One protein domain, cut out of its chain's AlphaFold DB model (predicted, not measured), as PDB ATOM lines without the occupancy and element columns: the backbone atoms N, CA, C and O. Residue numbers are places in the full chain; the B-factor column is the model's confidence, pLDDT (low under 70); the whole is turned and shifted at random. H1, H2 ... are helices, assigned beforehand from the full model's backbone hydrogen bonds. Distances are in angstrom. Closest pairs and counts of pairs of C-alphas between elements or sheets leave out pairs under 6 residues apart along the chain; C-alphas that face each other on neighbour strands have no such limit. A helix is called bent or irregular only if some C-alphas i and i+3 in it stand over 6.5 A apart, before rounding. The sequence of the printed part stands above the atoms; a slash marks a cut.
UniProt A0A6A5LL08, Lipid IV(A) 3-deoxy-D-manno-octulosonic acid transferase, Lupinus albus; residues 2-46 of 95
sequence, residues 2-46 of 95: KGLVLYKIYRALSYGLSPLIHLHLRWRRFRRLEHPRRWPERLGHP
ATOM      1  N   LYS A   2     -49.100 -22.328 349.726       70.56
ATOM      2  CA  LYS A   2     -50.489 -22.392 349.199       70.56
ATOM      3  C   LYS A   2     -51.228 -21.036 349.136       70.56
ATOM      4  O   LYS A   2     -51.880 -20.749 348.138       70.56
ATOM      5  N   GLY A   3     -51.064 -20.171 350.141       76.62
ATOM      6  CA  GLY A   3     -51.726 -18.854 350.182       76.62
ATOM      7  C   GLY A   3     -51.285 -17.879 349.082       76.62
ATOM      8  O   GLY A   3     -52.096 -17.110 348.579       76.62
ATOM      9  N   LEU A   4     -50.024 -17.957 348.640       80.69
ATOM     10  CA  LEU A   4     -49.506 -17.090 347.577       80.69
ATOM     11  C   LEU A   4     -50.069 -17.482 346.202       80.69
ATOM     12  O   LEU A   4     -50.348 -16.617 345.375       80.69
ATOM     13  N   VAL A   5     -50.264 -18.784 345.969       86.25
ATOM     14  CA  VAL A   5     -50.889 -19.305 344.743       86.25
ATOM     15  C   VAL A   5     -52.361 -18.900 344.688       86.25
ATOM     16  O   VAL A   5     -52.805 -18.385 343.665       86.25
ATOM     17  N   LEU A   6     -53.087 -19.028 345.804       88.31
ATOM     18  CA  LEU A   6     -54.479 -18.581 345.902       88.31
ATOM     19  C   LEU A   6     -54.608 -17.070 345.654       88.31
ATOM     20  O   LEU A   6     -55.461 -16.648 344.879       88.31
ATOM     21  N   TYR A   7     -53.713 -16.263 346.234       87.19
ATOM     22  CA  TYR A   7     -53.672 -14.820 345.992       87.19
ATOM     23  C   TYR A   7     -53.385 -14.478 344.523       87.19
ATOM     24  O   TYR A   7     -54.035 -13.598 343.967       87.19
ATOM     25  N   LYS A   8     -52.456 -15.182 343.862       88.25
ATOM     26  CA  LYS A   8     -52.159 -14.968 342.434       88.25
ATOM     27  C   LYS A   8     -53.340 -15.328 341.533       88.25
ATOM     28  O   LYS A   8     -53.637 -14.564 340.620       88.25
ATOM     29  N   ILE A   9     -54.017 -16.446 341.802       89.25
ATOM     30  CA  ILE A   9     -55.222 -16.866 341.071       89.25
ATOM     31  C   ILE A   9     -56.341 -15.845 341.277       89.25
ATOM     32  O   ILE A   9     -56.920 -15.378 340.300       89.25
ATOM     33  N   TYR A  10     -56.584 -15.433 342.524       86.69
ATOM     34  CA  TYR A  10     -57.542 -14.379 342.852       86.69
ATOM     35  C   TYR A  10     -57.235 -13.086 342.088       86.69
ATOM     36  O   TYR A  10     -58.111 -12.556 341.413       86.69
ATOM     37  N   ARG A  11     -55.976 -12.624 342.093       87.44
ATOM     38  CA  ARG A  11     -55.565 -11.421 341.355       87.44
ATOM     39  C   ARG A  11     -55.776 -11.573 339.851       87.44
ATOM     40  O   ARG A  11     -56.293 -10.654 339.229       87.44
ATOM     41  N   ALA A  12     -55.390 -12.708 339.270       88.44
ATOM     42  CA  ALA A  12     -55.548 -12.969 337.839       88.44
ATOM     43  C   ALA A  12     -57.027 -12.986 337.425       88.44
ATOM     44  O   ALA A  12     -57.382 -12.365 336.426       88.44
ATOM     45  N   LEU A  13     -57.894 -13.612 338.228       88.31
ATOM     46  CA  LEU A  13     -59.347 -13.570 338.049       88.31
ATOM     47  C   LEU A  13     -59.879 -12.139 338.168       88.31
ATOM     48  O   LEU A  13     -60.584 -11.687 337.275       88.31
ATOM     49  N   SER A  14     -59.503 -11.387 339.206       83.00
ATOM     50  CA  SER A  14     -59.935  -9.992 339.365       83.00
ATOM     51  C   SER A  14     -59.508  -9.104 338.189       83.00
ATOM     52  O   SER A  14     -60.310  -8.305 337.710       83.00
ATOM     53  N   TYR A  15     -58.283  -9.267 337.677       81.56
ATOM     54  CA  TYR A  15     -57.817  -8.554 336.484       81.56
ATOM     55  C   TYR A  15     -58.551  -9.007 335.214       81.56
ATOM     56  O   TYR A  15     -58.939  -8.162 334.412       81.56
ATOM     57  N   GLY A  16     -58.808 -10.308 335.050       84.75
ATOM     58  CA  GLY A  16     -59.584 -10.846 333.927       84.75
ATOM     59  C   GLY A  16     -61.052 -10.406 333.932       84.75
ATOM     60  O   GLY A  16     -61.641 -10.218 332.871       84.75
ATOM     61  N   LEU A  17     -61.632 -10.172 335.114       82.94
ATOM     62  CA  LEU A  17     -62.987  -9.636 335.281       82.94
ATOM     63  C   LEU A  17     -63.050  -8.102 335.152       82.94
ATOM     64  O   LEU A  17     -64.129  -7.553 334.936       82.94
ATOM     65  N   SER A  18     -61.923  -7.393 335.235       77.12
ATOM     66  CA  SER A  18     -61.854  -5.936 335.062       77.12
ATOM     67  C   SER A  18     -62.529  -5.411 333.772       77.12
ATOM     68  O   SER A  18     -63.351  -4.495 333.874       77.12
ATOM     69  N   PRO A  19     -62.313  -5.990 332.569       79.62
ATOM     70  CA  PRO A  19     -63.005  -5.546 331.353       79.62
ATOM     71  C   PRO A  19     -64.533  -5.717 331.408       79.62
ATOM     72  O   PRO A  19     -65.255  -4.926 330.796       79.62
ATOM     73  N   LEU A  20     -65.053  -6.688 332.171       80.50
ATOM     74  CA  LEU A  20     -66.500  -6.866 332.344       80.50
ATOM     75  C   LEU A  20     -67.127  -5.694 333.104       80.50
ATOM     76  O   LEU A  20     -68.257  -5.315 332.805       80.50
ATOM     77  N   ILE A  21     -66.391  -5.067 334.028       75.81
ATOM     78  CA  ILE A  21     -66.849  -3.869 334.747       75.81
ATOM     79  C   ILE A  21     -67.009  -2.698 333.770       75.81
ATOM     80  O   ILE A  21     -68.028  -2.007 333.792       75.81
ATOM     81  N   HIS A  22     -66.054  -2.513 332.854       73.75
ATOM     82  CA  HIS A  22     -66.155  -1.489 331.811       73.75
ATOM     83  C   HIS A  22     -67.344  -1.736 330.873       73.75
ATOM     84  O   HIS A  22     -68.064  -0.794 330.528       73.75
ATOM     85  N   LEU A  23     -67.593  -2.995 330.494       78.56
ATOM     86  CA  LEU A  23     -68.743  -3.361 329.666       78.56
ATOM     87  C   LEU A  23     -70.070  -3.137 330.407       78.56
ATOM     88  O   LEU A  23     -71.007  -2.578 329.839       78.56
ATOM     89  N   HIS A  24     -70.127  -3.497 331.690       78.94
ATOM     90  CA  HIS A  24     -71.289  -3.284 332.548       78.94
ATOM     91  C   HIS A  24     -71.617  -1.791 332.705       78.94
ATOM     92  O   HIS A  24     -72.770  -1.392 332.537       78.94
ATOM     93  N   LEU A  25     -70.612  -0.941 332.940       70.69
ATOM     94  CA  LEU A  25     -70.785   0.516 332.984       70.69
ATOM     95  C   LEU A  25     -71.260   1.075 331.633       70.69
ATOM     96  O   LEU A  25     -72.182   1.890 331.586       70.69
ATOM     97  N   ARG A  26     -70.714   0.583 330.512       73.50
ATOM     98  CA  ARG A  26     -71.160   0.976 329.162       73.50
ATOM     99  C   ARG A  26     -72.612   0.564 328.893       73.50
ATOM    100  O   ARG A  26     -73.355   1.325 328.273       73.50
ATOM    101  N   TRP A  27     -73.041  -0.589 329.404       76.56
ATOM    102  CA  TRP A  27     -74.432  -1.040 329.328       76.56
ATOM    103  C   TRP A  27     -75.370  -0.185 330.191       76.56
ATOM    104  O   TRP A  27     -76.439   0.218 329.728       76.56
ATOM    105  N   ARG A  28     -74.957   0.175 331.412       72.12
ATOM    106  CA  ARG A  28     -75.711   1.097 332.282       72.12
ATOM    107  C   ARG A  28     -75.857   2.488 331.672       72.12
ATOM    108  O   ARG A  28     -76.950   3.055 331.730       72.12
ATOM    109  N   ARG A  29     -74.805   2.996 331.017       65.94
ATOM    110  CA  ARG A  29     -74.856   4.228 330.214       65.94
ATOM    111  C   ARG A  29     -75.917   4.133 329.117       65.94
ATOM    112  O   ARG A  29     -76.702   5.064 328.959       65.94
ATOM    113  N   PHE A  30     -75.968   3.019 328.383       68.25
ATOM    114  CA  PHE A  30     -76.962   2.815 327.321       68.25
ATOM    115  C   PHE A  30     -78.400   2.823 327.862       68.25
ATOM    116  O   PHE A  30     -79.304   3.357 327.225       68.25
ATOM    117  N   ARG A  31     -78.603   2.328 329.089       71.81
ATOM    118  CA  ARG A  31     -79.895   2.363 329.793       71.81
ATOM    119  C   ARG A  31     -80.267   3.733 330.390       71.81
ATOM    120  O   ARG A  31     -81.271   3.813 331.088       71.81
ATOM    121  N   ARG A  32     -79.488   4.801 330.148       64.38
ATOM    122  CA  ARG A  32     -79.684   6.158 330.716       64.38
ATOM    123  C   ARG A  32     -79.741   6.206 332.251       64.38
ATOM    124  O   ARG A  32     -80.218   7.177 332.823       64.38
ATOM    125  N   LEU A  33     -79.203   5.186 332.921       63.66
ATOM    126  CA  LEU A  33     -79.125   5.110 334.387       63.66
ATOM    127  C   LEU A  33     -77.946   5.912 334.957       63.66
ATOM    128  O   LEU A  33     -77.656   5.809 336.146       63.66
ATOM    129  N   GLU A  34     -77.207   6.631 334.109       64.12
ATOM    130  CA  GLU A  34     -76.018   7.390 334.480       64.12
ATOM    131  C   GLU A  34     -76.009   8.754 333.793       64.12
ATOM    132  O   GLU A  34     -76.495   8.914 332.670       64.12
ATOM    133  N   HIS A  35     -75.424   9.747 334.463       65.75
ATOM    134  CA  HIS A  35     -75.360  11.101 333.936       65.75
ATOM    135  C   HIS A  35     -74.423  11.140 332.711       65.75
ATOM    136  O   HIS A  35     -73.233  10.829 332.844       65.75
ATOM    137  N   PRO A  36     -74.888  11.584 331.528       65.00
ATOM    138  CA  PRO A  36     -74.152  11.447 330.266       65.00
ATOM    139  C   PRO A  36     -72.815  12.199 330.237       65.00
ATOM    140  O   PRO A  36     -71.935  11.843 329.457       65.00
ATOM    141  N   ARG A  37     -72.644  13.210 331.100       66.12
ATOM    142  CA  ARG A  37     -71.396  13.981 331.241       66.12
ATOM    143  C   ARG A  37     -70.510  13.581 332.425       66.12
ATOM    144  O   ARG A  37     -69.328  13.889 332.393       66.12
ATOM    145  N   ARG A  38     -71.051  12.911 333.453       69.12
ATOM    146  CA  ARG A  38     -70.316  12.602 334.703       69.12
ATOM    147  C   ARG A  38     -69.983  11.121 334.868       69.12
ATOM    148  O   ARG A  38     -69.256  10.764 335.781       69.12
ATOM    149  N   TRP A  39     -70.455  10.257 333.968       71.62
ATOM    150  CA  TRP A  39     -70.097   8.835 333.964       71.62
ATOM    151  C   TRP A  39     -68.576   8.552 334.010       71.62
ATOM    152  O   TRP A  39     -68.210   7.584 334.679       71.62
ATOM    153  N   PRO A  40     -67.665   9.368 333.416       72.19
ATOM    154  CA  PRO A  40     -66.229   9.107 333.519       72.19
ATOM    155  C   PRO A  40     -65.693   9.295 334.946       72.19
ATOM    156  O   PRO A  40     -64.699   8.665 335.299       72.19
ATOM    157  N   GLU A  41     -66.379  10.071 335.799       75.50
ATOM    158  CA  GLU A  41     -65.999  10.258 337.210       75.50
ATOM    159  C   GLU A  41     -66.021   8.920 337.969       75.50
ATOM    160  O   GLU A  41     -65.196   8.702 338.852       75.50
ATOM    161  N   ARG A  42     -66.884   7.969 337.569       70.06
ATOM    162  CA  ARG A  42     -66.921   6.606 338.138       70.06
ATOM    163  C   ARG A  42     -65.691   5.768 337.810       70.06
ATOM    164  O   ARG A  42     -65.381   4.835 338.541       70.06
ATOM    165  N   LEU A  43     -65.014   6.089 336.711       71.38
ATOM    166  CA  LEU A  43     -63.772   5.442 336.297       71.38
ATOM    167  C   LEU A  43     -62.537   6.135 336.891       71.38
ATOM    168  O   LEU A  43     -61.419   5.817 336.503       71.38
ATOM    169  N   GLY A  44     -62.722   7.090 337.807       71.31
ATOM    170  CA  GLY A  44     -61.623   7.881 338.353       71.31
ATOM    171  C   GLY A  44     -61.103   8.942 337.384       71.31
ATOM    172  O   GLY A  44     -60.020   9.475 337.606       71.31
ATOM    173  N   HIS A  45     -61.858   9.272 336.328       76.12
ATOM    174  CA  HIS A  45     -61.562  10.408 335.459       76.12
ATOM    175  C   HIS A  45     -62.334  11.635 335.952       76.12
ATOM    176  O   HIS A  45     -63.519  11.778 335.634       76.12
ATOM    177  N   PRO A  46     -61.706  12.517 336.752       73.81
ATOM    178  CA  PRO A  46     -62.382  13.701 337.251       73.81
ATOM    179  C   PRO A  46     -62.756  14.621 336.084       73.81
ATOM    180  O   PRO A  46     -61.987  14.807 335.143       73.81
TER     181      PRO A  46
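AT A GLANCE: This is residues 2 to 46 of the 95 residues of the protein "Lipid IV(A) 3-deoxy-D-manno-octulosonic acid transferase" of Lupinus albus (UniProt A0A6A5LL08). One long, gently bent helix, H1, makes the length of this model, and past its last residue the chain folds back through a loop to a short helix, H2, beside the arm H1b. Residues 2 to 20 of H1 stick out free. The printed part has 45 residues with two named helices, H1 then H2, and no named strand: all helix. It is extended, with a radius of gyration of the C-alphas of 14.8 A, a rod spanning 45 by 21 by 11 A.

IN THESE COORDINATES: Find C-alpha 2 at (-50.489, -22.392, 349.199), where H1, residues 2 to 30, begins. By its hydrogen bonds it was assigned as one helix, but it is bent: C-alphas 16 and 19 are 6.8 A apart. Arm H1a, residues 2 to 16, is 21.2 A long; arm H1b, residues 19 to 30, is 16.8 A long and ends at (-76.962, 2.815, 327.321). H2, residues 39 to 43, ends at C-alpha 43, (-63.772, 5.442, 336.297).

HOW THE PARTS SIT: H1a and H1b stand at a shallow tilt of 33 degrees, only just short of steep. Look at Arg 29 and Trp 39: H1b and H2 are close but not clearly touching, and these closest C-alphas are 7.6 A apart. H1a and H2 are apart. In H1a and H1b every O i to N i+4 pair is within hydrogen-bond range; in H2 0 of 1 is, beside 2 of 2 O i to N i+3 pairs.

THE WHOLE: The C-alphas farthest apart, of Lys 2 and Arg 37, are 45.6 A apart. The printed part has no cut, and the link from H1 to H2 is short, with 8 residues. Look for pLDDT under 70 at residues 29 to 30 and 32 to 38; the mean of the printed part is 76.3.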